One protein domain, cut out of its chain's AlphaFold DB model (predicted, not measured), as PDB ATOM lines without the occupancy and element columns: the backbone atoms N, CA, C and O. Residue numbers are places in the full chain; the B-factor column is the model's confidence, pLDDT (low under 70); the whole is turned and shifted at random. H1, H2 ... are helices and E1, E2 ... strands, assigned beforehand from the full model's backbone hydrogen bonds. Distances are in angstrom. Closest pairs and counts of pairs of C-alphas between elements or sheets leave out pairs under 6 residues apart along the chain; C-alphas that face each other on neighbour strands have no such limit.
ATOM      1  N   ALA A 255     172.436 143.946 102.956       90.56
ATOM      2  CA  ALA A 255     171.973 144.908 101.956       90.56
ATOM      3  C   ALA A 255     172.428 146.328 102.333       90.56
ATOM      4  O   ALA A 255     172.727 146.586 103.500       90.56
ATOM      5  N   SER A 256     172.486 147.245 101.359       90.62
ATOM      6  CA  SER A 256     172.916 148.634 101.596       90.62
ATOM      7  C   SER A 256     171.999 149.339 102.598       90.62
ATOM      8  O   SER A 256     170.774 149.319 102.461       90.62
ATOM      9  N   HIS A 257     172.587 150.007 103.586       86.00
ATOM     10  CA  HIS A 257     171.892 150.823 104.579       86.00
ATOM     11  C   HIS A 257     171.541 152.199 103.981       86.00
ATOM     12  O   HIS A 257     172.103 153.237 104.336       86.00
ATOM     13  N   GLY A 258     170.617 152.184 103.017       77.00
ATOM     14  CA  GLY A 258     170.232 153.353 102.227       77.00
ATOM     15  C   GLY A 258     171.288 153.773 101.195       77.00
ATOM     16  O   GLY A 258     172.208 153.019 100.875       77.00
ATOM     17  N   SER A 259     171.120 154.987 100.662       64.62
ATOM     18  CA  SER A 259     171.889 155.517  99.518       64.62
ATOM     19  C   SER A 259     172.945 156.568  99.886       64.62
ATOM     20  O   SER A 259     173.550 157.161  98.997       64.62
ATOM     21  N   LYS A 260     173.143 156.862 101.179       70.50
ATOM     22  CA  LYS A 260     174.121 157.856 101.657       70.50
ATOM     23  C   LYS A 260     175.316 157.150 102.298       70.50
ATOM     24  O   LYS A 260     175.122 156.265 103.127       70.50
ATOM     25  N   SER A 261     176.534 157.576 101.954       86.56
ATOM     26  CA  SER A 261     177.749 157.169 102.678       86.56
ATOM     27  C   SER A 261     177.602 157.499 104.161       86.56
ATOM     28  O   SER A 261     177.094 158.564 104.519       86.56
ATOM     29  N   LEU A 262     178.103 156.617 105.021       92.06
ATOM     30  CA  LEU A 262     178.295 156.931 106.429       92.06
ATOM     31  C   LEU A 262     179.434 157.951 106.568       92.06
ATOM     32  O   LEU A 262     180.369 157.957 105.762       92.06
ATOM     33  N   THR A 263     179.377 158.786 107.607       93.00
ATOM     34  CA  THR A 263     180.489 159.666 107.990       93.00
ATOM     35  C   THR A 263     181.687 158.819 108.434       93.00
ATOM     36  O   THR A 263     181.494 157.964 109.312       93.00
ATOM     37  N   PRO A 264     182.899 159.021 107.884       95.94
ATOM     38  CA  PRO A 264     184.107 158.340 108.347       95.94
ATOM     39  C   PRO A 264     184.436 158.645 109.817       95.94
ATOM     40  O   PRO A 264     184.280 159.773 110.282       95.94
ATOM     41  N   ASN A 265     184.907 157.638 110.550       95.62
ATOM     42  CA  ASN A 265     185.436 157.763 111.910       95.62
ATOM     43  C   ASN A 265     186.947 158.127 111.889       95.62
ATOM     44  O   ASN A 265     187.576 158.025 110.836       95.62
ATOM     45  N   PRO A 266     187.573 158.524 113.016       96.88
ATOM     46  CA  PRO A 266     188.979 158.948 113.032       96.88
ATOM     47  C   PRO A 266     190.002 157.918 112.507       96.88
ATOM     48  O   PRO A 266     190.973 158.309 111.863       96.88
ATOM     49  N   GLU A 267     189.793 156.615 112.725       95.69
ATOM     50  CA  GLU A 267     190.646 155.539 112.185       95.69
ATOM     51  C   GLU A 267     190.427 155.340 110.679       95.69
ATOM     52  O   GLU A 267     191.379 155.097 109.935       95.69
ATOM     53  N   GLU A 268     189.196 155.523 110.206       96.94
ATOM     54  CA  GLU A 268     188.862 155.488 108.781       96.94
ATOM     55  C   GLU A 268     189.500 156.682 108.042       96.94
ATOM     56  O   GLU A 268     190.150 156.491 107.011       96.94
ATOM     57  N   VAL A 269     189.436 157.891 108.618       96.62
ATOM     58  CA  VAL A 269     190.106 159.101 108.095       96.62
ATOM     59  C   VAL A 269     191.633 158.952 108.099       96.62
ATOM     60  O   VAL A 269     192.278 159.250 107.094       96.62
ATOM     61  N   ALA A 270     192.231 158.434 109.179       96.56
ATOM     62  CA  ALA A 270     193.684 158.220 109.281       96.56
ATOM     63  C   ALA A 270     194.242 157.203 108.257       96.56
ATOM     64  O   ALA A 270     195.444 157.194 107.964       96.56
ATOM     65  N   ASN A 271     193.364 156.371 107.689       96.50
ATOM     66  CA  ASN A 271     193.648 155.425 106.609       96.50
ATOM     67  C   ASN A 271     193.052 155.859 105.249       96.50
ATOM     68  O   ASN A 271     192.924 155.049 104.325       96.50
ATOM     69  N   TRP A 272     192.720 157.147 105.122       95.75
ATOM     70  CA  TRP A 272     192.266 157.812 103.898       95.75
ATOM     71  C   TRP A 272     190.984 157.217 103.289       95.75
ATOM     72  O   TRP A 272     190.825 157.184 102.067       95.75
ATOM     73  N   ALA A 273     190.053 156.739 104.118       95.50
ATOM     74  CA  ALA A 273     188.708 156.395 103.667       95.50
ATOM     75  C   ALA A 273     187.848 157.664 103.544       95.50
ATOM     76  O   ALA A 273     187.292 158.155 104.526       95.50
ATOM     77  N   ALA A 274     187.739 158.196 102.323       89.56
ATOM     78  CA  ALA A 274     186.880 159.343 102.018       89.56
ATOM     79  C   ALA A 274     185.381 158.989 102.059       89.56
ATOM     80  O   ALA A 274     184.543 159.851 102.318       89.56
ATOM     81  N   THR A 275     185.041 157.719 101.823       93.12
ATOM     82  CA  THR A 275     183.674 157.185 101.881       93.12
ATOM     83  C   THR A 275     183.625 155.883 102.679       93.12
ATOM     84  O   THR A 275     184.600 155.125 102.758       93.12
ATOM     85  N   VAL A 276     182.466 155.622 103.285       95.56
ATOM     86  CA  VAL A 276     182.186 154.413 104.064       95.56
ATOM     87  C   VAL A 276     180.803 153.911 103.680       95.56
ATOM     88  O   VAL A 276     179.786 154.529 103.997       95.56
ATOM     89  N   GLU A 277     180.764 152.776 102.994       95.06
ATOM     90  CA  GLU A 277     179.512 152.145 102.590       95.06
ATOM     91  C   GLU A 277     178.889 151.447 103.811       95.06
ATOM     92  O   GLU A 277     179.568 150.725 104.548       95.06
ATOM     93  N   GLY A 278     177.611 151.720 104.077       93.94
ATOM     94  CA  GLY A 278     176.873 151.159 105.207       93.94
ATOM     95  C   GLY A 278     176.002 149.986 104.778       93.94
ATOM     96  O   GLY A 278     175.384 150.037 103.719       93.94
ATOM     97  N   TYR A 279     175.912 148.951 105.610       92.94
ATOM     98  CA  TYR A 279     175.155 147.732 105.323       92.94
ATOM     99  C   TYR A 279     174.379 147.235 106.548       92.94
ATOM    100  O   TYR A 279     174.811 147.416 107.684       92.94
ATOM    101  N   VAL A 280     173.257 146.553 106.327       90.94
ATOM    102  CA  VAL A 280     172.471 145.865 107.366       90.94
ATOM    103  C   VAL A 280     172.305 144.388 107.037       90.94
ATOM    104  O   VAL A 280     172.207 144.010 105.871       90.94
ATOM    105  N   CYS A 281     172.284 143.541 108.067       90.56
ATOM    106  CA  CYS A 281     172.067 142.103 107.916       90.56
ATOM    107  C   CYS A 281     170.645 141.801 107.426       90.56
ATOM    108  O   CYS A 281     169.680 142.292 108.003       90.56
ATOM    109  N   THR A 282     170.532 140.933 106.419       88.75
ATOM    110  CA  THR A 282     169.258 140.383 105.920       88.75
ATOM    111  C   THR A 282     169.065 138.900 106.269       88.75
ATOM    112  O   THR A 282     167.999 138.347 106.023       88.75
ATOM    113  N   GLY A 283     170.081 138.257 106.862       85.00
ATOM    114  CA  GLY A 283     169.985 136.933 107.492       85.00
ATOM    115  C   GLY A 283     169.475 136.980 108.941       85.00
ATOM    116  O   GLY A 283     168.783 137.911 109.334       85.00
ATOM    117  N   ALA A 284     169.872 136.005 109.766       82.12
ATOM    118  CA  ALA A 284     169.332 135.763 111.116       82.12
ATOM    119  C   ALA A 284     169.497 136.900 112.155       82.12
ATOM    120  O   ALA A 284     168.920 136.812 113.234       82.12
ATOM    121  N   CYS A 285     170.266 137.956 111.861       82.88
ATOM    122  CA  CYS A 285     170.326 139.167 112.692       82.88
ATOM    123  C   CYS A 285     169.397 140.298 112.214       82.88
ATOM    124  O   CYS A 285     169.413 141.370 112.811       82.88
ATOM    125  N   ALA A 286     168.615 140.103 111.149       77.56
ATOM    126  CA  ALA A 286     167.516 141.004 110.820       77.56
ATOM    127  C   ALA A 286     166.460 140.942 111.935       77.56
ATOM    128  O   ALA A 286     166.152 139.861 112.442       77.56
ATOM    129  N   ALA A 287     165.897 142.089 112.316       67.50
ATOM    130  CA  ALA A 287     164.814 142.111 113.291       67.50
ATOM    131  C   ALA A 287     163.594 141.344 112.736       67.50
ATOM    132  O   ALA A 287     163.229 141.567 111.576       67.50
ATOM    133  N   PRO A 288     162.961 140.448 113.517       65.56
ATOM    134  CA  PRO A 288     161.763 139.752 113.067       65.56
ATOM    135  C   PRO A 288     160.624 140.758 112.823       65.56
ATOM    136  O   PRO A 288     160.553 141.780 113.515       65.56
ATOM    137  N   PRO A 289     159.717 140.494 111.862       63.25
ATOM    138  CA  PRO A 289     158.545 141.337 111.666       63.25
ATOM    139  C   PRO A 289     157.686 141.341 112.944       63.25
ATOM    140  O   PRO A 289     157.537 140.288 113.572       63.25
ATOM    141  N   PRO A 290     157.114 142.493 113.344       63.00
ATOM    142  CA  PRO A 290     156.364 142.598 114.591       63.00
ATOM    143  C   PRO A 290     155.120 141.704 114.560       63.00
ATOM    144  O   PRO A 290     154.221 141.884 113.737       63.00
ATOM    145  N   THR A 291     155.059 140.746 115.483       70.12
ATOM    146  CA  THR A 291     153.858 139.948 115.757       70.12
ATOM    147  C   THR A 291     152.893 140.734 116.645       70.12
ATOM    148  O   THR A 291     153.309 141.641 117.371       70.12
ATOM    149  N   LEU A 292     151.614 140.340 116.657       70.12
ATOM    150  CA  LEU A 292     150.589 140.899 117.555       70.12
ATOM    151  C   LEU A 292     151.019 140.890 119.036       70.12
ATOM    152  O   LEU A 292     150.732 141.834 119.764       70.12
ATOM    153  N   GLU A 293     151.756 139.864 119.464       65.88
ATOM    154  CA  GLU A 293     152.263 139.710 120.834       65.88
ATOM    155  C   GLU A 293     153.418 140.682 121.146       65.88
ATOM    156  O   GLU A 293     153.525 141.206 122.254       65.88
ATOM    157  N   THR A 294     154.273 140.962 120.156       67.19
ATOM    158  CA  THR A 294     155.394 141.913 120.292       67.19
ATOM    159  C   THR A 294     155.001 143.375 120.072       67.19
ATOM    160  O   THR A 294     155.763 144.260 120.443       67.19
ATOM    161  N   PHE A 295     153.812 143.659 119.529       65.88
ATOM    162  CA  PHE A 295     153.381 145.019 119.166       65.88
ATOM    163  C   PHE A 295     153.385 146.004 120.355       65.88
ATOM    164  O   PHE A 295     153.640 147.193 120.185       65.88
ATOM    165  N   HIS A 296     153.171 145.502 121.576       70.06
ATOM    166  CA  HIS A 296     153.226 146.286 122.817       70.06
ATOM    167  C   HIS A 296     154.647 146.532 123.362       70.06
ATOM    168  O   HIS A 296     154.804 147.305 124.304       70.06
ATOM    169  N   GLN A 297     155.679 145.890 122.805       67.56
ATOM    170  CA  GLN A 297     157.062 145.948 123.305       67.56
ATOM    171  C   GLN A 297     157.892 147.073 122.654       67.56
ATOM    172  O   GLN A 297     159.061 147.255 122.988       67.56
ATOM    173  N   GLY A 298     157.282 147.849 121.751       61.44
ATOM    174  CA  GLY A 298     157.957 148.859 120.936       61.44
ATOM    175  C   GLY A 298     158.650 148.264 119.700       61.44
ATOM    176  O   GLY A 298     158.636 147.048 119.496       61.44
ATOM    177  N   PRO A 299     159.239 149.105 118.833       60.81
ATOM    178  CA  PRO A 299     160.014 148.617 117.699       60.81
ATOM    179  C   PRO A 299     161.266 147.870 118.199       60.81
ATOM    180  O   PRO A 299     161.956 148.378 119.088       60.81
ATOM    181  N   PRO A 300     161.602 146.695 117.634       62.91
ATOM    182  CA  PRO A 300     162.826 145.988 117.994       62.91
ATOM    183  C   PRO A 300     164.064 146.844 117.670       62.91
ATOM    184  O   PRO A 300     164.039 147.610 116.700       62.91
ATOM    185  N   PRO A 301     165.163 146.718 118.440       64.25
ATOM    186  CA  PRO A 301     166.388 147.465 118.176       64.25
ATOM    187  C   PRO A 301     166.901 147.150 116.768       64.25
ATOM    188  O   PRO A 301     167.028 145.986 116.381       64.25
ATOM    189  N   SER A 302     167.191 148.195 115.993       65.50
ATOM    190  CA  SER A 302     167.693 148.046 114.631       65.50
ATOM    191  C   SER A 302     169.056 147.337 114.627       65.50
ATOM    192  O   SER A 302     169.902 147.618 115.484       65.50
ATOM    193  N   PRO A 303     169.302 146.407 113.684       71.00
ATOM    194  CA  PRO A 303     170.563 145.680 113.635       71.00
ATOM    195  C   PRO A 303     171.739 146.637 113.397       71.00
ATOM    196  O   PRO A 303     171.604 147.587 112.620       71.00
ATOM    197  N   PRO A 304     172.904 146.398 114.029       80.56
ATOM    198  CA  PRO A 304     174.040 147.308 113.949       80.56
ATOM    199  C   PRO A 304     174.521 147.467 112.504       80.56
ATOM    200  O   PRO A 304     174.731 146.481 111.793       80.56
ATOM    201  N   VAL A 305     174.719 148.719 112.082       89.25
ATOM    202  CA  VAL A 305     175.150 149.040 110.718       89.25
ATOM    203  C   VAL A 305     176.603 148.615 110.519       89.25
ATOM    204  O   VAL A 305     177.529 149.131 111.149       89.25
ATOM    205  N   ILE A 306     176.796 147.672 109.608       92.56
ATOM    206  CA  ILE A 306     178.084 147.123 109.200       92.56
ATOM    207  C   ILE A 306     178.762 148.140 108.279       92.56
ATOM    208  O   ILE A 306     178.142 148.655 107.348       92.56
ATOM    209  N   ARG A 307     180.036 148.436 108.538       93.50
ATOM    210  CA  ARG A 307     180.805 149.468 107.828       93.50
ATOM    211  C   ARG A 307     181.772 148.833 106.829       93.50
ATOM    212  O   ARG A 307     182.511 147.913 107.182       93.50
ATOM    213  N   LEU A 308     181.812 149.361 105.608       95.38
ATOM    214  CA  LEU A 308     182.798 149.044 104.573       95.38
ATOM    215  C   LEU A 308     183.534 150.336 104.159       95.38
ATOM    216  O   LEU A 308     183.113 151.012 103.217       95.38
ATOM    217  N   PRO A 309     184.614 150.718 104.867       96.19
ATOM    218  CA  PRO A 309     185.426 151.879 104.508       96.19
ATOM    219  C   PRO A 309     186.191 151.644 103.206       96.19
ATOM    220  O   PRO A 309     186.789 150.583 103.013       96.19
ATOM    221  N   ARG A 310     186.199 152.653 102.331       96.00
ATOM    222  CA  ARG A 310     186.918 152.633 101.050       96.00
ATOM    223  C   ARG A 310     188.321 153.223 101.235       96.00
ATOM    224  O   ARG A 310     188.574 154.377 100.893       96.00
ATOM    225  N   TYR A 311     189.193 152.470 101.910       97.31
ATOM    226  CA  TYR A 311     190.533 152.914 102.320       97.31
ATOM    227  C   TYR A 311     191.467 153.166 101.124       97.31
ATOM    228  O   TYR A 311     191.692 152.264 100.320       97.31
ATOM    229  N   ASN A 312     192.104 154.342 101.071       96.06
ATOM    230  CA  ASN A 312     193.095 154.676 100.033       96.06
ATOM    231  C   ASN A 312     194.559 154.585 100.504       96.06
ATOM    232  O   ASN A 312     195.472 154.746  99.691       96.06
ATOM    233  N   ARG A 313     194.806 154.317 101.793       96.62
ATOM    234  CA  ARG A 313     196.159 154.138 102.339       96.62
ATOM    235  C   ARG A 313     196.654 152.703 102.118       96.62
ATOM    236  O   ARG A 313     196.207 151.780 102.799       96.62
ATOM    237  N   ALA A 314     197.612 152.523 101.212       97.12
ATOM    238  CA  ALA A 314     198.101 151.225 100.740       97.12
ATOM    239  C   ALA A 314     198.544 150.275 101.871       97.12
ATOM    240  O   ALA A 314     198.222 149.086 101.859       97.12
ATOM    241  N   THR A 315     199.213 150.800 102.903       97.38
ATOM    242  CA  THR A 315     199.663 150.004 104.057       97.38
ATOM    243  C   THR A 315     198.514 149.459 104.907       97.38
ATOM    244  O   THR A 315     198.632 148.364 105.457       97.38
TER     245      THR A 315
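Overview. This is residues 255 to 315 of the 768 residues of the protein "Peptide-N(4)-(N-acetyl-beta-glucosaminyl) asparagine amidase, putative" of Bodo saltans (UniProt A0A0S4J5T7). Little regular structure: a narrow two-stranded antiparallel hairpin, E1 and E2, with the short helix H1 near one end and a long loop, residues 282 to 305, whose free tip, residues 291 to 297, sticks out at the other. The 61 printed residues hold H1, E1, E2 in that order, mixed in class, with only 20 residues in named elements. The whole is only just extended, close to loose, with a radius of gyration of the C-alphas of 15.9 A and spans of 51 by 20 by 19 A.

Arrangement. Residues 255 to 256 pair antiparallel with residues 279 to 280 of E1, residues 273 to 281. H1, residues 266 to 270, and E1 are near each other; its O i to N i+4 pair is within hydrogen-bond range. E2, residues 306 to 311, is antiparallel to E1 at 157 degrees, with N 277 and O 308 2.9 A apart, within hydrogen-bond range. The closest C-alphas of H1 and E2, Glu 268 and Pro 309, are 6.6 A apart.

Along the chain. H1 begins at C-alpha 266 (188.979, 158.948, 113.032). E1 measures 22.3 A and E2 15.4 A, ending at C-alpha 311 (190.533, 152.914, 102.320).

Size, cuts and confidence. The printed part has no cut. The E1 to E2 link is long. Confidence is under 70 at 14 residues, among them 297 to 302.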